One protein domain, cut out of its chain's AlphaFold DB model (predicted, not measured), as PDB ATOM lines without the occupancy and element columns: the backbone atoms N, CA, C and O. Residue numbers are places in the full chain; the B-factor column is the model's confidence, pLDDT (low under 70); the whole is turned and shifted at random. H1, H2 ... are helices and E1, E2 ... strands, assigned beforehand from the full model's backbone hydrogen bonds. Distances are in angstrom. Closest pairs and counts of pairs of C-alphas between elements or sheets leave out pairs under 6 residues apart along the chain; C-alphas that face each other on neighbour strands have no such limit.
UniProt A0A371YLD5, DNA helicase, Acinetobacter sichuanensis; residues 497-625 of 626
ATOM      1  N   THR A 497      -7.776 -26.411 -10.245       94.50
ATOM      2  CA  THR A 497      -8.716 -26.438 -11.361       94.50
ATOM      3  C   THR A 497      -8.008 -26.958 -12.601       94.50
ATOM      4  O   THR A 497      -6.976 -26.416 -12.978       94.50
ATOM      5  N   TYR A 498      -8.563 -27.976 -13.248       92.94
ATOM      6  CA  TYR A 498      -7.992 -28.567 -14.458       92.94
ATOM      7  C   TYR A 498      -9.091 -28.970 -15.445       92.94
ATOM      8  O   TYR A 498     -10.282 -28.935 -15.119       92.94
ATOM      9  N   PHE A 499      -8.683 -29.327 -16.661       90.56
ATOM     10  CA  PHE A 499      -9.570 -29.762 -17.729       90.56
ATOM     11  C   PHE A 499      -9.355 -31.242 -18.034       90.56
ATOM     12  O   PHE A 499      -8.226 -31.731 -18.044       90.56
ATOM     13  N   GLU A 500     -10.450 -31.948 -18.286       86.94
ATOM     14  CA  GLU A 500     -10.455 -33.368 -18.618       86.94
ATOM     15  C   GLU A 500     -11.224 -33.562 -19.929       86.94
ATOM     16  O   GLU A 500     -12.383 -33.149 -20.054       86.94
ATOM     17  N   GLN A 501     -10.537 -34.136 -20.915       82.06
ATOM     18  CA  GLN A 501     -11.103 -34.549 -22.196       82.06
ATOM     19  C   GLN A 501     -11.358 -36.052 -22.148       82.06
ATOM     20  O   GLN A 501     -10.553 -36.802 -21.596       82.06
ATOM     21  N   PHE A 502     -12.491 -36.466 -22.703       83.50
ATOM     22  CA  PHE A 502     -12.950 -37.850 -22.685       83.50
ATOM     23  C   PHE A 502     -12.939 -38.421 -24.101       83.50
ATOM     24  O   PHE A 502     -13.006 -37.679 -25.077       83.50
ATOM     25  N   SER A 503     -12.859 -39.742 -24.198       77.69
ATOM     26  CA  SER A 503     -12.917 -40.500 -25.450       77.69
ATOM     27  C   SER A 503     -14.182 -41.362 -25.505       77.69
ATOM     28  O   SER A 503     -14.922 -41.460 -24.523       77.69
ATOM     29  N   LEU A 504     -14.432 -42.054 -26.622       77.94
ATOM     30  CA  LEU A 504     -15.533 -43.026 -26.704       77.94
ATOM     31  C   LEU A 504     -15.418 -44.140 -25.648       77.94
ATOM     32  O   LEU A 504     -16.442 -44.604 -25.150       77.94
ATOM     33  N   ALA A 505     -14.199 -44.531 -25.258       77.75
ATOM     34  CA  ALA A 505     -13.969 -45.548 -24.228       77.75
ATOM     35  C   ALA A 505     -14.437 -45.098 -22.829       77.75
ATOM     36  O   ALA A 505     -14.738 -45.919 -21.960       77.75
ATOM     37  N   ASP A 506     -14.542 -43.786 -22.611       84.56
ATOM     38  CA  ASP A 506     -15.030 -43.210 -21.364       84.56
ATOM     39  C   ASP A 506     -16.559 -43.134 -21.282       84.56
ATOM     40  O   ASP A 506     -17.096 -42.841 -20.209       84.56
ATOM     41  N   ILE A 507     -17.270 -43.393 -22.382       87.69
ATOM     42  CA  ILE A 507     -18.719 -43.215 -22.497       87.69
ATOM     43  C   ILE A 507     -19.430 -44.571 -22.510       87.69
ATOM     44  O   ILE A 507     -18.983 -45.552 -23.099       87.69
ATOM     45  N   TYR A 508     -20.577 -44.645 -21.839       86.56
ATOM     46  CA  TYR A 508     -21.458 -45.801 -21.881       86.56
ATOM     47  C   TYR A 508     -22.384 -45.728 -23.100       86.56
ATOM     48  O   TYR A 508     -23.462 -45.137 -23.057       86.56
ATOM     49  N   LEU A 509     -21.943 -46.366 -24.182       81.25
ATOM     50  CA  LEU A 509     -22.543 -46.254 -25.513       81.25
ATOM     51  C   LEU A 509     -23.941 -46.894 -25.628       81.25
ATOM     52  O   LEU A 509     -24.737 -46.467 -26.451       81.25
ATOM     53  N   SER A 510     -24.282 -47.882 -24.791       77.31
ATOM     54  CA  SER A 510     -25.576 -48.598 -24.838       77.31
ATOM     55  C   SER A 510     -26.632 -48.076 -23.861       77.31
ATOM     56  O   SER A 510     -27.531 -48.821 -23.466       77.31
ATOM     57  N   HIS A 511     -26.552 -46.816 -23.425       84.56
ATOM     58  CA  HIS A 511     -27.529 -46.293 -22.472       84.56
ATOM     59  C   HIS A 511     -28.956 -46.269 -23.073       84.56
ATOM     60  O   HIS A 511     -29.173 -45.571 -24.067       84.56
ATOM     61  N   PRO A 512     -29.962 -46.945 -22.471       81.94
ATOM     62  CA  PRO A 512     -31.289 -47.104 -23.078       81.94
ATOM     63  C   PRO A 512     -32.004 -45.787 -23.414       81.94
ATOM     64  O   PRO A 512     -32.599 -45.660 -24.477       81.94
ATOM     65  N   GLU A 513     -31.912 -44.773 -22.550       85.69
ATOM     66  CA  GLU A 513     -32.541 -43.462 -22.804       85.69
ATOM     67  C   GLU A 513     -31.847 -42.631 -23.891       85.69
ATOM     68  O   GLU A 513     -32.389 -41.604 -24.297       85.69
ATOM     69  N   ILE A 514     -30.654 -43.046 -24.328       85.50
ATOM     70  CA  ILE A 514     -29.876 -42.376 -25.377       85.50
ATOM     71  C   ILE A 514     -30.108 -43.073 -26.718       85.50
ATOM     72  O   ILE A 514     -30.411 -42.420 -27.709       85.50
ATOM     73  N   VAL A 515     -29.995 -44.402 -26.742       80.44
ATOM     74  CA  VAL A 515     -30.092 -45.210 -27.971       80.44
ATOM     75  C   VAL A 515     -31.516 -45.327 -28.523       80.44
ATOM     76  O   VAL A 515     -31.691 -45.608 -29.706       80.44
ATOM     77  N   GLN A 516     -32.541 -45.110 -27.695       82.38
ATOM     78  CA  GLN A 516     -33.933 -45.047 -28.147       82.38
ATOM     79  C   GLN A 516     -34.201 -43.789 -28.978       82.38
ATOM     80  O   GLN A 516     -33.547 -42.763 -28.806       82.38
ATOM     81  N   GLU A 517     -35.235 -43.838 -29.819       83.19
ATOM     82  CA  GLU A 517     -35.568 -42.773 -30.775       83.19
ATOM     83  C   GLU A 517     -35.661 -41.380 -30.136       83.19
ATOM     84  O   GLU A 517     -35.066 -40.427 -30.629       83.19
ATOM     85  N   LYS A 518     -36.316 -41.268 -28.972       87.06
ATOM     86  CA  LYS A 518     -36.408 -39.997 -28.232       87.06
ATOM     87  C   LYS A 518     -35.039 -39.456 -27.802       87.06
ATOM     88  O   LYS A 518     -34.829 -38.249 -27.834       87.06
ATOM     89  N   GLY A 519     -34.127 -40.330 -27.380       87.50
ATOM     90  CA  GLY A 519     -32.768 -39.954 -26.987       87.50
ATOM     91  C   GLY A 519     -31.919 -39.518 -28.174       87.50
ATOM     92  O   GLY A 519     -31.229 -38.502 -28.100       87.50
ATOM     93  N   ARG A 520     -32.034 -40.236 -29.295       85.50
ATOM     94  CA  ARG A 520     -31.359 -39.893 -30.554       85.50
ATOM     95  C   ARG A 520     -31.820 -38.541 -31.075       85.50
ATOM     96  O   ARG A 520     -30.977 -37.705 -31.389       85.50
ATOM     97  N   GLN A 521     -33.132 -38.310 -31.102       88.38
ATOM     98  CA  GLN A 521     -33.683 -37.031 -31.530       88.38
ATOM     99  C   GLN A 521     -33.219 -35.898 -30.612       88.38
ATOM    100  O   GLN A 521     -32.736 -34.891 -31.106       88.38
ATOM    101  N   ARG A 522     -33.217 -36.104 -29.286       91.56
ATOM    102  CA  ARG A 522     -32.685 -35.125 -28.321       91.56
ATOM    103  C   ARG A 522     -31.234 -34.728 -28.624       91.56
ATOM    104  O   ARG A 522     -30.880 -33.556 -28.530       91.56
ATOM    105  N   LEU A 523     -30.382 -35.694 -28.974       90.75
ATOM    106  CA  LEU A 523     -28.988 -35.431 -29.340       90.75
ATOM    107  C   LEU A 523     -28.853 -34.691 -30.676       90.75
ATOM    108  O   LEU A 523     -28.020 -33.792 -30.787       90.75
ATOM    109  N   LEU A 524     -29.667 -35.050 -31.668       89.75
ATOM    110  CA  LEU A 524     -29.712 -34.358 -32.957       89.75
ATOM    111  C   LEU A 524     -30.197 -32.918 -32.803       89.75
ATOM    112  O   LEU A 524     -29.522 -32.011 -33.276       89.75
ATOM    113  N   ASP A 525     -31.291 -32.703 -32.075       90.25
ATOM    114  CA  ASP A 525     -31.843 -31.376 -31.793       90.25
ATOM    115  C   ASP A 525     -30.791 -30.494 -31.115       90.25
ATOM    116  O   ASP A 525     -30.621 -29.330 -31.464       90.25
ATOM    117  N   MET A 526     -30.018 -31.057 -30.182       91.12
ATOM    118  CA  MET A 526     -28.909 -30.361 -29.529       91.12
ATOM    119  C   MET A 526     -27.776 -29.993 -30.504       91.12
ATOM    120  O   MET A 526     -27.267 -28.870 -30.456       91.12
ATOM    121  N   ALA A 527     -27.371 -30.919 -31.379       88.56
ATOM    122  CA  ALA A 527     -26.316 -30.692 -32.371       88.56
ATOM    123  C   ALA A 527     -26.742 -29.687 -33.456       88.56
ATOM    124  O   ALA A 527     -25.932 -28.889 -33.928       88.56
ATOM    125  N   GLN A 528     -28.025 -29.685 -33.816       91.38
ATOM    126  CA  GLN A 528     -28.611 -28.835 -34.852       91.38
ATOM    127  C   GLN A 528     -29.141 -27.496 -34.315       91.38
ATOM    128  O   GLN A 528     -29.702 -26.714 -35.075       91.38
ATOM    129  N   ASN A 529     -28.940 -27.202 -33.028       90.44
ATOM    130  CA  ASN A 529     -29.397 -25.969 -32.394       90.44
ATOM    131  C   ASN A 529     -28.224 -25.044 -32.034       90.44
ATOM    132  O   ASN A 529     -27.568 -25.207 -31.003       90.44
ATOM    133  N   SER A 530     -28.007 -24.012 -32.849       86.81
ATOM    134  CA  SER A 530     -27.006 -22.956 -32.616       86.81
ATOM    135  C   SER A 530     -27.166 -22.176 -31.303       86.81
ATOM    136  O   SER A 530     -26.199 -21.560 -30.847       86.81
ATOM    137  N   LEU A 531     -28.349 -22.197 -30.676       88.00
ATOM    138  CA  LEU A 531     -28.620 -21.532 -29.397       88.00
ATOM    139  C   LEU A 531     -28.327 -22.421 -28.180       88.00
ATOM    140  O   LEU A 531     -28.361 -21.935 -27.045       88.00
ATOM    141  N   PHE A 532     -28.053 -23.712 -28.381       88.62
ATOM    142  CA  PHE A 532     -27.730 -24.611 -27.282       88.62
ATOM    143  C   PHE A 532     -26.358 -24.262 -26.686       88.62
ATOM    144  O   PHE A 532     -25.329 -24.323 -27.361       88.62
ATOM    145  N   ASP A 533     -26.352 -23.911 -25.397       89.44
ATOM    146  CA  ASP A 533     -25.152 -23.531 -24.649       89.44
ATOM    147  C   ASP A 533     -24.801 -24.611 -23.623       89.44
ATOM    148  O   ASP A 533     -25.408 -24.693 -22.547       89.44
ATOM    149  N   VAL A 534     -23.783 -25.417 -23.941       89.31
ATOM    150  CA  VAL A 534     -23.345 -26.559 -23.129       89.31
ATOM    151  C   VAL A 534     -23.027 -26.143 -21.690       89.31
ATOM    152  O   VAL A 534     -23.313 -26.870 -20.742       89.31
ATOM    153  N   ARG A 535     -22.512 -24.922 -21.498       90.25
ATOM    154  CA  ARG A 535     -22.073 -24.410 -20.190       90.25
ATOM    155  C   ARG A 535     -23.224 -24.104 -19.243       90.25
ATOM    156  O   ARG A 535     -23.010 -24.021 -18.036       90.25
ATOM    157  N   LYS A 536     -24.418 -23.874 -19.789       89.06
ATOM    158  CA  LYS A 536     -25.617 -23.502 -19.027       89.06
ATOM    159  C   LYS A 536     -26.622 -24.637 -18.948       89.06
ATOM    160  O   LYS A 536     -27.373 -24.708 -17.983       89.06
ATOM    161  N   GLN A 537     -26.657 -25.480 -19.973       90.25
ATOM    162  CA  GLN A 537     -27.731 -26.445 -20.167       90.25
ATOM    163  C   GLN A 537     -27.320 -27.877 -19.823       90.25
ATOM    164  O   GLN A 537     -28.207 -28.717 -19.709       90.25
ATOM    165  N   VAL A 538     -26.024 -28.164 -19.627       92.31
ATOM    166  CA  VAL A 538     -25.540 -29.510 -19.289       92.31
ATOM    167  C   VAL A 538     -25.203 -29.646 -17.809       92.31
ATOM    168  O   VAL A 538     -24.451 -28.852 -17.244       92.31
ATOM    169  N   ILE A 539     -25.727 -30.702 -17.183       91.25
ATOM    170  CA  ILE A 539     -25.510 -31.030 -15.771       91.25
ATOM    171  C   ILE A 539     -25.088 -32.494 -15.648       91.25
ATOM    172  O   ILE A 539     -25.612 -33.359 -16.346       91.25
ATOM    173  N   ILE A 540     -24.171 -32.789 -14.726       90.31
ATOM    174  CA  ILE A 540     -23.701 -34.153 -14.449       90.31
ATOM    175  C   ILE A 540     -24.182 -34.571 -13.067       90.31
ATOM    176  O   ILE A 540     -23.991 -33.837 -12.096       90.31
ATOM    177  N   LYS A 541     -24.823 -35.737 -12.975       87.94
ATOM    178  CA  LYS A 541     -25.410 -36.242 -11.728       87.94
ATOM    179  C   LYS A 541     -25.078 -37.721 -11.511       87.94
ATOM    180  O   LYS A 541     -25.014 -38.478 -12.480       87.94
ATOM    181  N   PRO A 542     -24.886 -38.161 -10.255       87.00
ATOM    182  CA  PRO A 542     -24.781 -39.578  -9.943       87.00
ATOM    183  C   PRO A 542     -26.139 -40.264 -10.090       87.00
ATOM    184  O   PRO A 542     -27.155 -39.770  -9.596       87.00
ATOM    185  N   LYS A 543     -26.138 -41.441 -10.712       86.38
ATOM    186  CA  LYS A 543     -27.254 -42.380 -10.703       86.38
ATOM    187  C   LYS A 543     -26.980 -43.481  -9.699       86.38
ATOM    188  O   LYS A 543     -25.910 -44.092  -9.701       86.38
ATOM    189  N   ASN A 544     -27.979 -43.752  -8.868       84.69
ATOM    190  CA  ASN A 544     -27.941 -44.835  -7.900       84.69
ATOM    191  C   ASN A 544     -28.834 -45.984  -8.370       84.69
ATOM    192  O   ASN A 544     -29.966 -45.766  -8.795       84.69
ATOM    193  N   LYS A 545     -28.344 -47.217  -8.237       81.19
ATOM    194  CA  LYS A 545     -29.104 -48.448  -8.465       81.19
ATOM    195  C   LYS A 545     -29.127 -49.244  -7.165       81.19
ATOM    196  O   LYS A 545     -28.081 -49.501  -6.576       81.19
ATOM    197  N   ASN A 546     -30.318 -49.598  -6.682       85.00
ATOM    198  CA  ASN A 546     -30.516 -50.294  -5.400       85.00
ATOM    199  C   ASN A 546     -29.822 -49.598  -4.207       85.00
ATOM    200  O   ASN A 546     -29.216 -50.249  -3.359       85.00
ATOM    201  N   GLY A 547     -29.855 -48.261  -4.172       78.94
ATOM    202  CA  GLY A 547     -29.246 -47.467  -3.097       78.94
ATOM    203  C   GLY A 547     -27.714 -47.370  -3.135       78.94
ATOM    204  O   GLY A 547     -27.130 -46.778  -2.233       78.94
ATOM    205  N   ARG A 548     -27.051 -47.915  -4.164       81.75
ATOM    206  CA  ARG A 548     -25.600 -47.785  -4.375       81.75
ATOM    207  C   ARG A 548     -25.308 -46.973  -5.627       81.75
ATOM    208  O   ARG A 548     -26.076 -47.029  -6.584       81.75
ATOM    209  N   PHE A 549     -24.190 -46.250  -5.618       83.12
ATOM    210  CA  PHE A 549     -23.686 -45.560  -6.803       83.12
ATOM    211  C   PHE A 549     -23.498 -46.558  -7.953       83.12
ATOM    212  O   PHE A 549     -22.834 -47.579  -7.779       83.12
ATOM    213  N   ASP A 550     -24.098 -46.257  -9.102       83.31
ATOM    214  CA  ASP A 550     -23.962 -47.038 -10.333       83.31
ATOM    215  C   ASP A 550     -23.017 -46.323 -11.304       83.31
ATOM    216  O   ASP A 550     -21.964 -46.852 -11.659       83.31
ATOM    217  N   ARG A 551     -23.369 -45.094 -11.703       88.25
ATOM    218  CA  ARG A 551     -22.612 -44.318 -12.698       88.25
ATOM    219  C   ARG A 551     -22.864 -42.817 -12.601       88.25
ATOM    220  O   ARG A 551     -23.778 -42.376 -11.907       88.25
ATOM    221  N   LEU A 552     -22.079 -42.038 -13.339       90.88
ATOM    222  CA  LEU A 552     -22.363 -40.630 -13.613       90.88
ATOM    223  C   LEU A 552     -23.100 -40.494 -14.951       90.88
ATOM    224  O   LEU A 552     -22.675 -41.050 -15.964       90.88
ATOM    225  N   GLU A 553     -24.184 -39.729 -14.951       93.06
ATOM    226  CA  GLU A 553     -24.984 -39.420 -16.136       93.06
ATOM    227  C   GLU A 553     -24.953 -37.929 -16.448       93.06
ATOM    228  O   GLU A 553     -24.817 -37.084 -15.559       93.06
ATOM    229  N   ILE A 554     -25.080 -37.626 -17.734       93.88
ATOM    230  CA  ILE A 554     -25.023 -36.294 -18.315       93.88
ATOM    231  C   ILE A 554     -26.421 -35.952 -18.820       93.88
ATOM    232  O   ILE A 554     -27.001 -36.682 -19.626       93.88
ATOM    233  N   TYR A 555     -26.943 -34.827 -18.356       93.44
ATOM    234  CA  TYR A 555     -28.300 -34.374 -18.615       93.44
ATOM    235  C   TYR A 555     -28.301 -33.027 -19.323       93.44
ATOM    236  O   TYR A 555     -27.498 -32.159 -18.976       93.44
ATOM    237  N   ASN A 556     -29.255 -32.837 -20.231       92.19
ATOM    238  CA  ASN A 556     -29.775 -31.515 -20.569       92.19
ATOM    239  C   ASN A 556     -31.149 -31.299 -19.891       92.19
ATOM    240  O   ASN A 556     -31.545 -32.073 -19.015       92.19
ATOM    241  N   HIS A 557     -31.880 -30.247 -20.272       87.88
ATOM    242  CA  HIS A 557     -33.219 -29.978 -19.733       87.88
ATOM    243  C   HIS A 557     -34.274 -31.034 -20.125       87.88
ATOM    244  O   HIS A 557     -35.216 -31.251 -19.367       87.88
ATOM    245  N   ASP A 558     -34.078 -31.734 -21.246       87.69
ATOM    246  CA  ASP A 558     -35.010 -32.720 -21.811       87.69
ATOM    247  C   ASP A 558     -34.722 -34.171 -21.391       87.69
ATOM    248  O   ASP A 558     -35.476 -35.088 -21.740       87.69
ATOM    249  N   GLY A 559     -33.609 -34.419 -20.692       92.31
ATOM    250  CA  GLY A 559     -33.240 -35.733 -20.165       92.31
ATOM    251  C   GLY A 559     -31.772 -36.103 -20.374       92.31
ATOM    252  O   GLY A 559     -30.897 -35.245 -20.485       92.31
ATOM    253  N   VAL A 560     -31.495 -37.410 -20.381       92.94
ATOM    254  CA  VAL A 560     -30.135 -37.950 -20.508       92.94
ATOM    255  C   VAL A 560     -29.611 -37.745 -21.932       92.94
ATOM    256  O   VAL A 560     -30.250 -38.145 -22.904       92.94
ATOM    257  N   ILE A 561     -28.428 -37.147 -22.048       92.88
ATOM    258  CA  ILE A 561     -27.693 -36.964 -23.311       92.88
ATOM    259  C   ILE A 561     -26.380 -37.758 -23.342       92.88
ATOM    260  O   ILE A 561     -25.783 -37.940 -24.393       92.88
ATOM    261  N   GLY A 562     -25.921 -38.264 -22.198       92.12
ATOM    262  CA  GLY A 562     -24.676 -39.018 -22.092       92.12
ATOM    263  C   GLY A 562     -24.597 -39.784 -20.779       92.12
ATOM    264  O   GLY A 562     -25.285 -39.464 -19.812       92.12
ATOM    265  N   ALA A 563     -23.737 -40.792 -20.719       92.00
ATOM    266  CA  ALA A 563     -23.420 -41.495 -19.483       92.00
ATOM    267  C   ALA A 563     -21.957 -41.929 -19.519       92.00
ATOM    268  O   ALA A 563     -21.477 -42.359 -20.561       92.00
ATOM    269  N   PHE A 564     -21.248 -41.837 -18.398       91.56
ATOM    270  CA  PHE A 564     -19.866 -42.310 -18.325       91.56
ATOM    271  C   PHE A 564     -19.819 -43.834 -18.159       91.56
ATOM    272  O   PHE A 564     -20.715 -44.440 -17.561       91.56
ATOM    273  N   SER A 565     -18.746 -44.458 -18.648       88.44
ATOM    274  CA  SER A 565     -18.447 -45.873 -18.423       88.44
ATOM    275  C   SER A 565     -18.356 -46.177 -16.921       88.44
ATOM    276  O   SER A 565     -18.179 -45.276 -16.095       88.44
ATOM    277  N   ALA A 566     -18.462 -47.449 -16.532       84.44
ATOM    278  CA  ALA A 566     -18.341 -47.829 -15.124       84.44
ATOM    279  C   ALA A 566     -16.956 -47.471 -14.552       84.44
ATOM    280  O   ALA A 566     -16.864 -46.980 -13.427       84.44
ATOM    281  N   ILE A 567     -15.890 -47.658 -15.339       84.56
ATOM    282  CA  ILE A 567     -14.508 -47.349 -14.945       84.56
ATOM    283  C   ILE A 567     -14.344 -45.840 -14.749       84.56
ATOM    284  O   ILE A 567     -13.893 -45.399 -13.690       84.56
ATOM    285  N   THR A 568     -14.771 -45.043 -15.729       87.94
ATOM    286  CA  THR A 568     -14.665 -43.580 -15.683       87.94
ATOM    287  C   THR A 568     -15.547 -43.002 -14.577       87.94
ATOM    288  O   THR A 568     -15.092 -42.170 -13.791       87.94
ATOM    289  N   SER A 569     -16.770 -43.519 -14.421       88.00
ATOM    290  CA  SER A 569     -17.669 -43.168 -13.318       88.00
ATOM    291  C   SER A 569     -17.039 -43.454 -11.963       88.00
ATOM    292  O   SER A 569     -17.073 -42.597 -11.089       88.00
ATOM    293  N   GLN A 570     -16.429 -44.628 -11.773       84.06
ATOM    294  CA  GLN A 570     -15.734 -44.955 -10.530       84.06
ATOM    295  C   GLN A 570     -14.501 -44.078 -10.308       84.06
ATOM    296  O   GLN A 570     -14.275 -43.670  -9.174       84.06
ATOM    297  N   ARG A 571     -13.714 -43.760 -11.348       86.75
ATOM    298  CA  ARG A 571     -12.563 -42.845 -11.240       86.75
ATOM    299  C   ARG A 571     -13.014 -41.483 -10.727       86.75
ATOM    300  O   ARG A 571     -12.506 -41.031  -9.704       86.75
ATOM    301  N   LEU A 572     -13.993 -40.878 -11.401       82.50
ATOM    302  CA  LEU A 572     -14.555 -39.574 -11.045       82.50
ATOM    303  C   LEU A 572     -15.274 -39.616  -9.686       82.50
ATOM    304  O   LEU A 572     -15.185 -38.669  -8.910       82.50
ATOM    305  N   PHE A 573     -15.928 -40.732  -9.348       77.88
ATOM    306  CA  PHE A 573     -16.602 -40.903  -8.061       77.88
ATOM    307  C   PHE A 573     -15.633 -41.126  -6.891       77.88
ATOM    308  O   PHE A 573     -15.856 -40.607  -5.802       77.88
ATOM    309  N   ARG A 574     -14.532 -41.862  -7.074       71.19
ATOM    310  CA  ARG A 574     -13.521 -42.076  -6.019       71.19
ATOM    311  C   ARG A 574     -12.874 -40.768  -5.583       71.19
ATOM    312  O   ARG A 574     -12.615 -40.589  -4.399       71.19
ATOM    313  N   ILE A 575     -12.660 -39.850  -6.523       67.56
ATOM    314  CA  ILE A 575     -12.171 -38.501  -6.222       67.56
ATOM    315  C   ILE A 575     -13.295 -37.542  -5.798       67.56
ATOM    316  O   ILE A 575     -13.012 -36.396  -5.474       67.56
ATOM    317  N   ASN A 576     -14.560 -37.973  -5.757       67.88
ATOM    318  CA  ASN A 576     -15.707 -37.101  -5.486       67.88
ATOM    319  C   ASN A 576     -15.651 -36.445  -4.101       67.88
ATOM    320  O   ASN A 576     -16.046 -35.297  -3.957       67.88
ATOM    321  N   SER A 577     -15.088 -37.121  -3.093       67.88
ATOM    322  CA  SER A 577     -14.851 -36.507  -1.775       67.88
ATOM    323  C   SER A 577     -13.910 -35.296  -1.837       67.88
ATOM    324  O   SER A 577     -13.935 -34.449  -0.947       67.88
ATOM    325  N   GLN A 578     -13.095 -35.208  -2.888       78.69
ATOM    326  CA  GLN A 578     -12.186 -34.104  -3.166       78.69
ATOM    327  C   GLN A 578     -12.764 -33.134  -4.206       78.69
ATOM    328  O   GLN A 578     -12.356 -31.978  -4.232       78.69
ATOM    329  N   ILE A 579     -13.696 -33.555  -5.064       82.12
ATOM    330  CA  ILE A 579     -14.311 -32.682  -6.068       82.12
ATOM    331  C   ILE A 579     -15.210 -31.649  -5.380       82.12
ATOM    332  O   ILE A 579     -16.096 -31.972  -4.593       82.12
ATOM    333  N   ARG A 580     -14.995 -30.379  -5.720       84.06
ATOM    334  CA  ARG A 580     -15.831 -29.247  -5.298       84.06
ATOM    335  C   ARG A 580     -16.823 -28.844  -6.373       84.06
ATOM    336  O   ARG A 580     -17.943 -28.456  -6.061       84.06
ATOM    337  N   GLU A 581     -16.400 -28.906  -7.629       88.00
ATOM    338  CA  GLU A 581     -17.197 -28.452  -8.760       88.00
ATOM    339  C   GLU A 581     -16.818 -29.214 -10.032       88.00
ATOM    340  O   GLU A 581     -15.637 -29.449 -10.300       88.00
ATOM    341  N   VAL A 582     -17.826 -29.560 -10.834       88.31
ATOM    342  CA  VAL A 582     -17.668 -30.112 -12.184       88.31
ATOM    343  C   VAL A 582     -18.562 -29.319 -13.122       88.31
ATOM    344  O   VAL A 582     -19.770 -29.234 -12.905       88.31
ATOM    345  N   LYS A 583     -17.976 -28.744 -14.173       90.69
ATOM    346  CA  LYS A 583     -18.703 -28.006 -15.212       90.69
ATOM    347  C   LYS A 583     -18.372 -28.559 -16.584       90.69
ATOM    348  O   LYS A 583     -17.201 -28.723 -16.915       90.69
ATOM    349  N   CYS A 584     -19.394 -28.783 -17.402       91.31
ATOM    350  CA  CYS A 584     -19.190 -29.033 -18.821       91.31
ATOM    351  C   CYS A 584     -18.844 -27.707 -19.513       91.31
ATOM    352  O   CYS A 584     -19.557 -26.716 -19.357       91.31
ATOM    353  N   VAL A 585     -17.709 -27.657 -20.211       90.12
ATOM    354  CA  VAL A 585     -17.185 -26.421 -20.827       90.12
ATOM    355  C   VAL A 585     -17.055 -26.489 -22.343       90.12
ATOM    356  O   VAL A 585     -16.871 -25.446 -22.978       90.12
ATOM    357  N   GLY A 586     -17.181 -27.691 -22.900       87.81
ATOM    358  CA  GLY A 586     -17.148 -27.985 -24.324       87.81
ATOM    359  C   GLY A 586     -17.751 -29.358 -24.594       87.81
ATOM    360  O   GLY A 586     -17.992 -30.127 -23.658       87.81
ATOM    361  N   MET A 587     -17.991 -29.650 -25.865       89.00
ATOM    362  CA  MET A 587     -18.579 -30.909 -26.307       89.00
ATOM    363  C   MET A 587     -18.035 -31.331 -27.668       89.00
ATOM    364  O   MET A 587     -17.569 -30.488 -28.430       89.00
ATOM    365  N   GLN A 588     -18.149 -32.617 -27.967       87.81
ATOM    366  CA  GLN A 588     -18.003 -33.189 -29.301       87.81
ATOM    367  C   GLN A 588     -19.139 -34.183 -29.532       87.81
ATOM    368  O   GLN A 588     -19.448 -34.988 -28.649       87.81
ATOM    369  N   MET A 589     -19.755 -34.125 -30.707       88.62
ATOM    370  CA  MET A 589     -20.766 -35.080 -31.151       88.62
ATOM    371  C   MET A 589     -20.155 -36.049 -32.155       88.62
ATOM    372  O   MET A 589     -19.767 -35.642 -33.247       88.62
ATOM    373  N   ILE A 590     -20.086 -37.331 -31.800       82.94
ATOM    374  CA  ILE A 590     -19.446 -38.367 -32.623       82.94
ATOM    375  C   ILE A 590     -20.486 -39.365 -33.119       82.94
ATOM    376  O   ILE A 590     -21.288 -39.872 -32.341       82.94
ATOM    377  N   SER A 591     -20.461 -39.669 -34.410       78.38
ATOM    378  CA  SER A 591     -21.161 -40.787 -35.027       78.38
ATOM    379  C   SER A 591     -20.556 -42.096 -34.533       78.38
ATOM    380  O   SER A 591     -19.422 -42.431 -34.853       78.38
ATOM    381  N   TYR A 592     -21.342 -42.883 -33.813       74.94
ATOM    382  CA  TYR A 592     -20.980 -44.229 -33.413       74.94
ATOM    383  C   TYR A 592     -21.809 -45.252 -34.188       74.94
ATOM    384  O   TYR A 592     -23.043 -45.190 -34.243       74.94
ATOM    385  N   TYR A 593     -21.117 -46.219 -34.783       66.62
ATOM    386  CA  TYR A 593     -21.727 -47.395 -35.380       66.62
ATOM    387  C   TYR A 593     -21.154 -48.653 -34.745       66.62
ATOM    388  O   TYR A 593     -19.944 -48.787 -34.533       66.62
ATOM    389  N   GLN A 594     -22.046 -49.594 -34.466       63.22
ATOM    390  CA  GLN A 594     -21.676 -50.905 -33.986       63.22
ATOM    391  C   GLN A 594     -22.371 -51.963 -34.833       63.22
ATOM    392  O   GLN A 594     -23.592 -51.963 -34.908       63.22
ATOM    393  N   ALA A 595     -21.601 -52.863 -35.445       53.59
ATOM    394  CA  ALA A 595     -22.131 -53.949 -36.270       53.59
ATOM    395  C   ALA A 595     -22.739 -55.117 -35.453       53.59
ATOM    396  O   ALA A 595     -23.340 -56.033 -36.014       53.59
ATOM    397  N   ASP A 596     -22.591 -55.120 -34.123       61.06
ATOM    398  CA  ASP A 596     -23.055 -56.212 -33.259       61.06
ATOM    399  C   ASP A 596     -24.547 -56.080 -32.898       61.06
ATOM    400  O   ASP A 596     -24.935 -55.294 -32.030       61.06
ATOM    401  N   LYS A 597     -25.387 -56.937 -33.489       57.12
ATOM    402  CA  LYS A 597     -26.830 -57.026 -33.195       57.12
ATOM    403  C   LYS A 597     -27.147 -57.302 -31.718       57.12
ATOM    404  O   LYS A 597     -28.227 -56.935 -31.256       57.12
ATOM    405  N   LYS A 598     -26.232 -57.902 -30.935       58.59
ATOM    406  CA  LYS A 598     -26.430 -58.088 -29.484       58.59
ATOM    407  C   LYS A 598     -26.434 -56.765 -28.729       58.59
ATOM    408  O   LYS A 598     -27.154 -56.659 -27.741       58.59
ATOM    409  N   PHE A 599     -25.684 -55.758 -29.179       64.75
ATOM    410  CA  PHE A 599     -25.725 -54.420 -28.583       64.75
ATOM    411  C   PHE A 599     -27.104 -53.797 -28.748       64.75
ATOM    412  O   PHE A 599     -27.708 -53.397 -27.755       64.75
ATOM    413  N   TYR A 600     -27.638 -53.807 -29.969       64.25
ATOM    414  CA  TYR A 600     -28.970 -53.284 -30.261       64.25
ATOM    415  C   TYR A 600     -30.066 -54.077 -29.539       64.25
ATOM    416  O   TYR A 600     -30.988 -53.483 -28.984       64.25
ATOM    417  N   HIS A 601     -29.922 -55.401 -29.434       62.88
ATOM    418  CA  HIS A 601     -30.840 -56.248 -28.675       62.88
ATOM    419  C   HIS A 601     -30.809 -55.955 -27.162       62.88
ATOM    420  O   HIS A 601     -31.857 -55.803 -26.542       62.88
ATOM    421  N   LEU A 602     -29.624 -55.844 -26.546       62.03
ATOM    422  CA  LEU A 602     -29.476 -55.494 -25.121       62.03
ATOM    423  C   LEU A 602     -29.950 -54.065 -24.819       62.03
ATOM    424  O   LEU A 602     -30.427 -53.793 -23.719       62.03
ATOM    425  N   ALA A 603     -29.829 -53.169 -25.795       60.97
ATOM    426  CA  ALA A 603     -30.266 -51.783 -25.715       60.97
ATOM    427  C   ALA A 603     -31.765 -51.586 -26.040       60.97
ATOM    428  O   ALA A 603     -32.272 -50.472 -25.907       60.97
ATOM    429  N   ASN A 604     -32.473 -52.653 -26.440       63.88
ATOM    430  CA  ASN A 604     -33.857 -52.624 -26.926       63.88
ATOM    431  C   ASN A 604     -34.074 -51.598 -28.061       63.88
ATOM    432  O   ASN A 604     -35.007 -50.793 -28.039       63.88
ATOM    433  N   TYR A 605     -33.153 -51.587 -29.023       64.81
ATOM    434  CA  TYR A 605     -33.130 -50.659 -30.149       64.81
ATOM    435  C   TYR A 605     -34.193 -51.013 -31.200       64.81
ATOM    436  O   TYR A 605     -34.337 -52.174 -31.573       64.81
ATOM    437  N   GLN A 606     -34.922 -50.005 -31.694       59.56
ATOM    438  CA  GLN A 606     -35.988 -50.169 -32.700       59.56
ATOM    439  C   GLN A 606     -35.787 -49.313 -33.970       59.56
ATOM    440  O   GLN A 606     -36.674 -49.263 -34.817       59.56
ATOM    441  N   GLY A 607     -34.648 -48.622 -34.107       58.84
ATOM    442  CA  GLY A 607     -34.331 -47.785 -35.274       58.84
ATOM    443  C   GLY A 607     -33.622 -48.548 -36.404       58.84
ATOM    444  O   GLY A 607     -33.297 -49.724 -36.265       58.84
ATOM    445  N   LYS A 608     -33.325 -47.873 -37.526       56.56
ATOM    446  CA  LYS A 608     -32.426 -48.415 -38.567       56.56
ATOM    447  C   LYS A 608     -30.975 -48.444 -38.069       56.56
ATOM    448  O   LYS A 608     -30.511 -47.456 -37.497       56.56
ATOM    449  N   GLU A 609     -30.259 -49.549 -38.260       55.22
ATOM    450  CA  GLU A 609     -28.844 -49.725 -37.875       55.22
ATOM    451  C   GLU A 609     -27.909 -48.950 -38.830       55.22
ATOM    452  O   GLU A 609     -27.184 -49.545 -39.613       55.22
ATOM    453  N   GLU A 610     -27.945 -47.614 -38.817       54.12
ATOM    454  CA  GLU A 610     -27.202 -46.776 -39.786       54.12
ATOM    455  C   GLU A 610     -26.227 -45.774 -39.124       54.12
ATOM    456  O   GLU A 610     -25.637 -44.959 -39.826       54.12
ATOM    457  N   SER A 611     -25.996 -45.881 -37.799       60.88
ATOM    458  CA  SER A 611     -25.230 -45.004 -36.864       60.88
ATOM    459  C   SER A 611     -26.099 -44.118 -35.943       60.88
ATOM    460  O   SER A 611     -27.199 -43.685 -36.298       60.88
ATOM    461  N   HIS A 612     -25.647 -43.889 -34.703       74.94
ATOM    462  CA  HIS A 612     -26.238 -42.921 -33.767       74.94
ATOM    463  C   HIS A 612     -25.158 -41.995 -33.214       74.94
ATOM    464  O   HIS A 612     -23.991 -42.364 -33.155       74.94
ATOM    465  N   TYR A 613     -25.540 -40.784 -32.813       83.19
ATOM    466  CA  TYR A 613     -24.588 -39.822 -32.276       83.19
ATOM    467  C   TYR A 613     -24.386 -40.009 -30.773       83.19
ATOM    468  O   TYR A 613     -25.311 -40.373 -30.049       83.19
ATOM    469  N   VAL A 614     -23.167 -39.750 -30.319       87.12
ATOM    470  CA  VAL A 614     -22.719 -39.862 -28.934       87.12
ATOM    471  C   VAL A 614     -22.147 -38.520 -28.506       87.12
ATOM    472  O   VAL A 614     -21.312 -37.939 -29.199       87.12
ATOM    473  N   PHE A 615     -22.592 -38.040 -27.348       90.50
ATOM    474  CA  PHE A 615     -22.082 -36.822 -26.734       90.50
ATOM    475  C   PHE A 615     -20.836 -37.110 -25.896       90.50
ATOM    476  O   PHE A 615     -20.890 -37.879 -24.931       90.50
ATOM    477  N   ILE A 616     -19.734 -36.438 -26.224       89.31
ATOM    478  CA  ILE A 616     -18.490 -36.467 -25.456       89.31
ATOM    479  C   ILE A 616     -18.258 -35.094 -24.813       89.31
ATOM    480  O   ILE A 616     -18.038 -34.110 -25.525       89.31
ATOM    481  N   PRO A 617     -18.297 -34.980 -23.474       90.81
ATOM    482  CA  PRO A 617     -18.045 -33.715 -22.799       90.81
ATOM    483  C   PRO A 617     -16.551 -33.387 -22.720       90.81
ATOM    484  O   PRO A 617     -15.704 -34.264 -22.606       90.81
ATOM    485  N   THR A 618     -16.238 -32.099 -22.617       89.44
ATOM    486  CA  THR A 618     -15.012 -31.614 -21.967       89.44
ATOM    487  C   THR A 618     -15.384 -31.010 -20.623       89.44
ATOM    488  O   THR A 618     -16.256 -30.135 -20.550       89.44
ATOM    489  N   LEU A 619     -14.732 -31.458 -19.550       91.00
ATOM    490  CA  LEU A 619     -15.040 -31.019 -18.191       91.00
ATOM    491  C   LEU A 619     -13.965 -30.091 -17.645       91.00
ATOM    492  O   LEU A 619     -12.777 -30.348 -17.790       91.00
ATOM    493  N   LYS A 620     -14.400 -29.037 -16.957       92.62
ATOM    494  CA  LYS A 620     -13.583 -28.253 -16.035       92.62
ATOM    495  C   LYS A 620     -13.888 -28.737 -14.622       92.62
ATOM    496  O   LYS A 620     -15.034 -28.646 -14.176       92.62
ATOM    497  N   ILE A 621     -12.873 -29.252 -13.937       91.75
ATOM    498  CA  ILE A 621     -12.997 -29.866 -12.614       91.75
ATOM    499  C   ILE A 621     -12.211 -29.039 -11.607       91.75
ATOM    500  O   ILE A 621     -11.034 -28.747 -11.819       91.75
ATOM    501  N   ARG A 622     -12.861 -28.691 -10.497       92.31
ATOM    502  CA  ARG A 622     -12.225 -28.102  -9.318       92.31
ATOM    503  C   ARG A 622     -12.213 -29.134  -8.202       92.31
ATOM    504  O   ARG A 622     -13.273 -29.638  -7.825       92.31
ATOM    505  N   ARG A 623     -11.036 -29.439  -7.657       90.88
ATOM    506  CA  ARG A 623     -10.884 -30.410  -6.564       90.88
ATOM    507  C   ARG A 623      -9.908 -29.939  -5.496       90.88
ATOM    508  O   ARG A 623      -8.997 -29.173  -5.792       90.88
ATOM    509  N   VAL A 624     -10.064 -30.468  -4.289       88.81
ATOM    510  CA  VAL A 624      -9.098 -30.364  -3.197       88.81
ATOM    511  C   VAL A 624      -7.810 -31.084  -3.597       88.81
ATOM    512  O   VAL A 624      -7.843 -32.227  -4.057       88.81
ATOM    513  N   LEU A 625      -6.681 -30.402  -3.441       84.81
ATOM    514  CA  LEU A 625      -5.355 -30.963  -3.639       84.81
ATOM    515  C   LEU A 625      -4.889 -31.571  -2.315       84.81
ATOM    516  O   LEU A 625      -4.614 -30.847  -1.363       84.81
TER     517      LEU A 625
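What this domain is: This is residues 497 to 625 of the 626 residues of the protein "DNA helicase" of Acinetobacter sichuanensis (UniProt A0A371YLD5). A long, strongly twisted ribbon of three strands, E1, E6 and E5, crosses a smaller three-stranded sheet, E2, E3 and E4; the two sheets are only partly face to face. H2 packs on E6 and E4 near one end of the ribbon, H4 packs across E3, and the stretch from E5 to E6, with H5, lies at one end of the long axis. The printed part has 129 residues with five named helices and six named strands, in the order E1 H1 H2 H3 E2 E3 E4 H4 E5 H5 E6; both sheets are antiparallel and the class is mixed, helices and strands. It is compact, with a radius of gyration of the C-alphas of 14.8 A, and spans 47 by 37 by 23 A.

Where its parts are: E1, residues 497 to 501, begins at C-alpha 497 (-8.716, -26.438, -11.361). H1 is residues 512 to 515, H2 517 to 527, 15.3 A long, and H3 534 to 537. E2, residues 539 to 545, is 19.2 A long; E3, 548 to 556, is 23.3 A long and bends by 58 degrees at residue 551. E4 is residues 559 to 563 and H4 566 to 574. E5, residues 579 to 592, is 30.4 A long and bends by 66 degrees at residue 589. H5 is residues 597 to 602. E6, residues 612 to 624, is 37.2 A long and ends at C-alpha 624 (-9.098, -30.364, -3.197).

How they stand to each other: E6 is the inner strand between E1 and E5: N 500 and O 619 are 2.9 A apart, N 616 and O 588 2.8 A, within hydrogen-bond range. E2, E3 and E4 form a meander, each strand the antiparallel neighbour of the one before, and two hairpins; N 541 and O 553 are 2.9 A apart, N 554 and O 562 2.8 A. Between the sheets, the closest C-alphas of E4 and E6 are those of Gly 562 and Phe 615, 5.8 A. H2 makes two layers with the sheet E1 E6 E5, a helix on one face of it, at a height over the sheet of 8.5 A. H1 only grazes both sheets. H3 is on the sheet E1 E6 E5, only just over E5, with 3 of its 4 C-alphas there. H4 is over E3, across the strands at 84 degrees on the local plane; the closest C-alphas are those of Arg 551 and Ser 569, 5.1 A. H5 and H4 are apart. H2, H4 and H5 have every O i to N i+4 pair within hydrogen-bond range; H1 and H3 are too short for one.

The domain as a whole: The farthest C-alphas, those of Lys 608 and Leu 625, are 47.5 A apart. The printed part has no cut and no long link. Its mean pLDDT is 82.6; residues 575 to 577 and 593 to 611 are under 70.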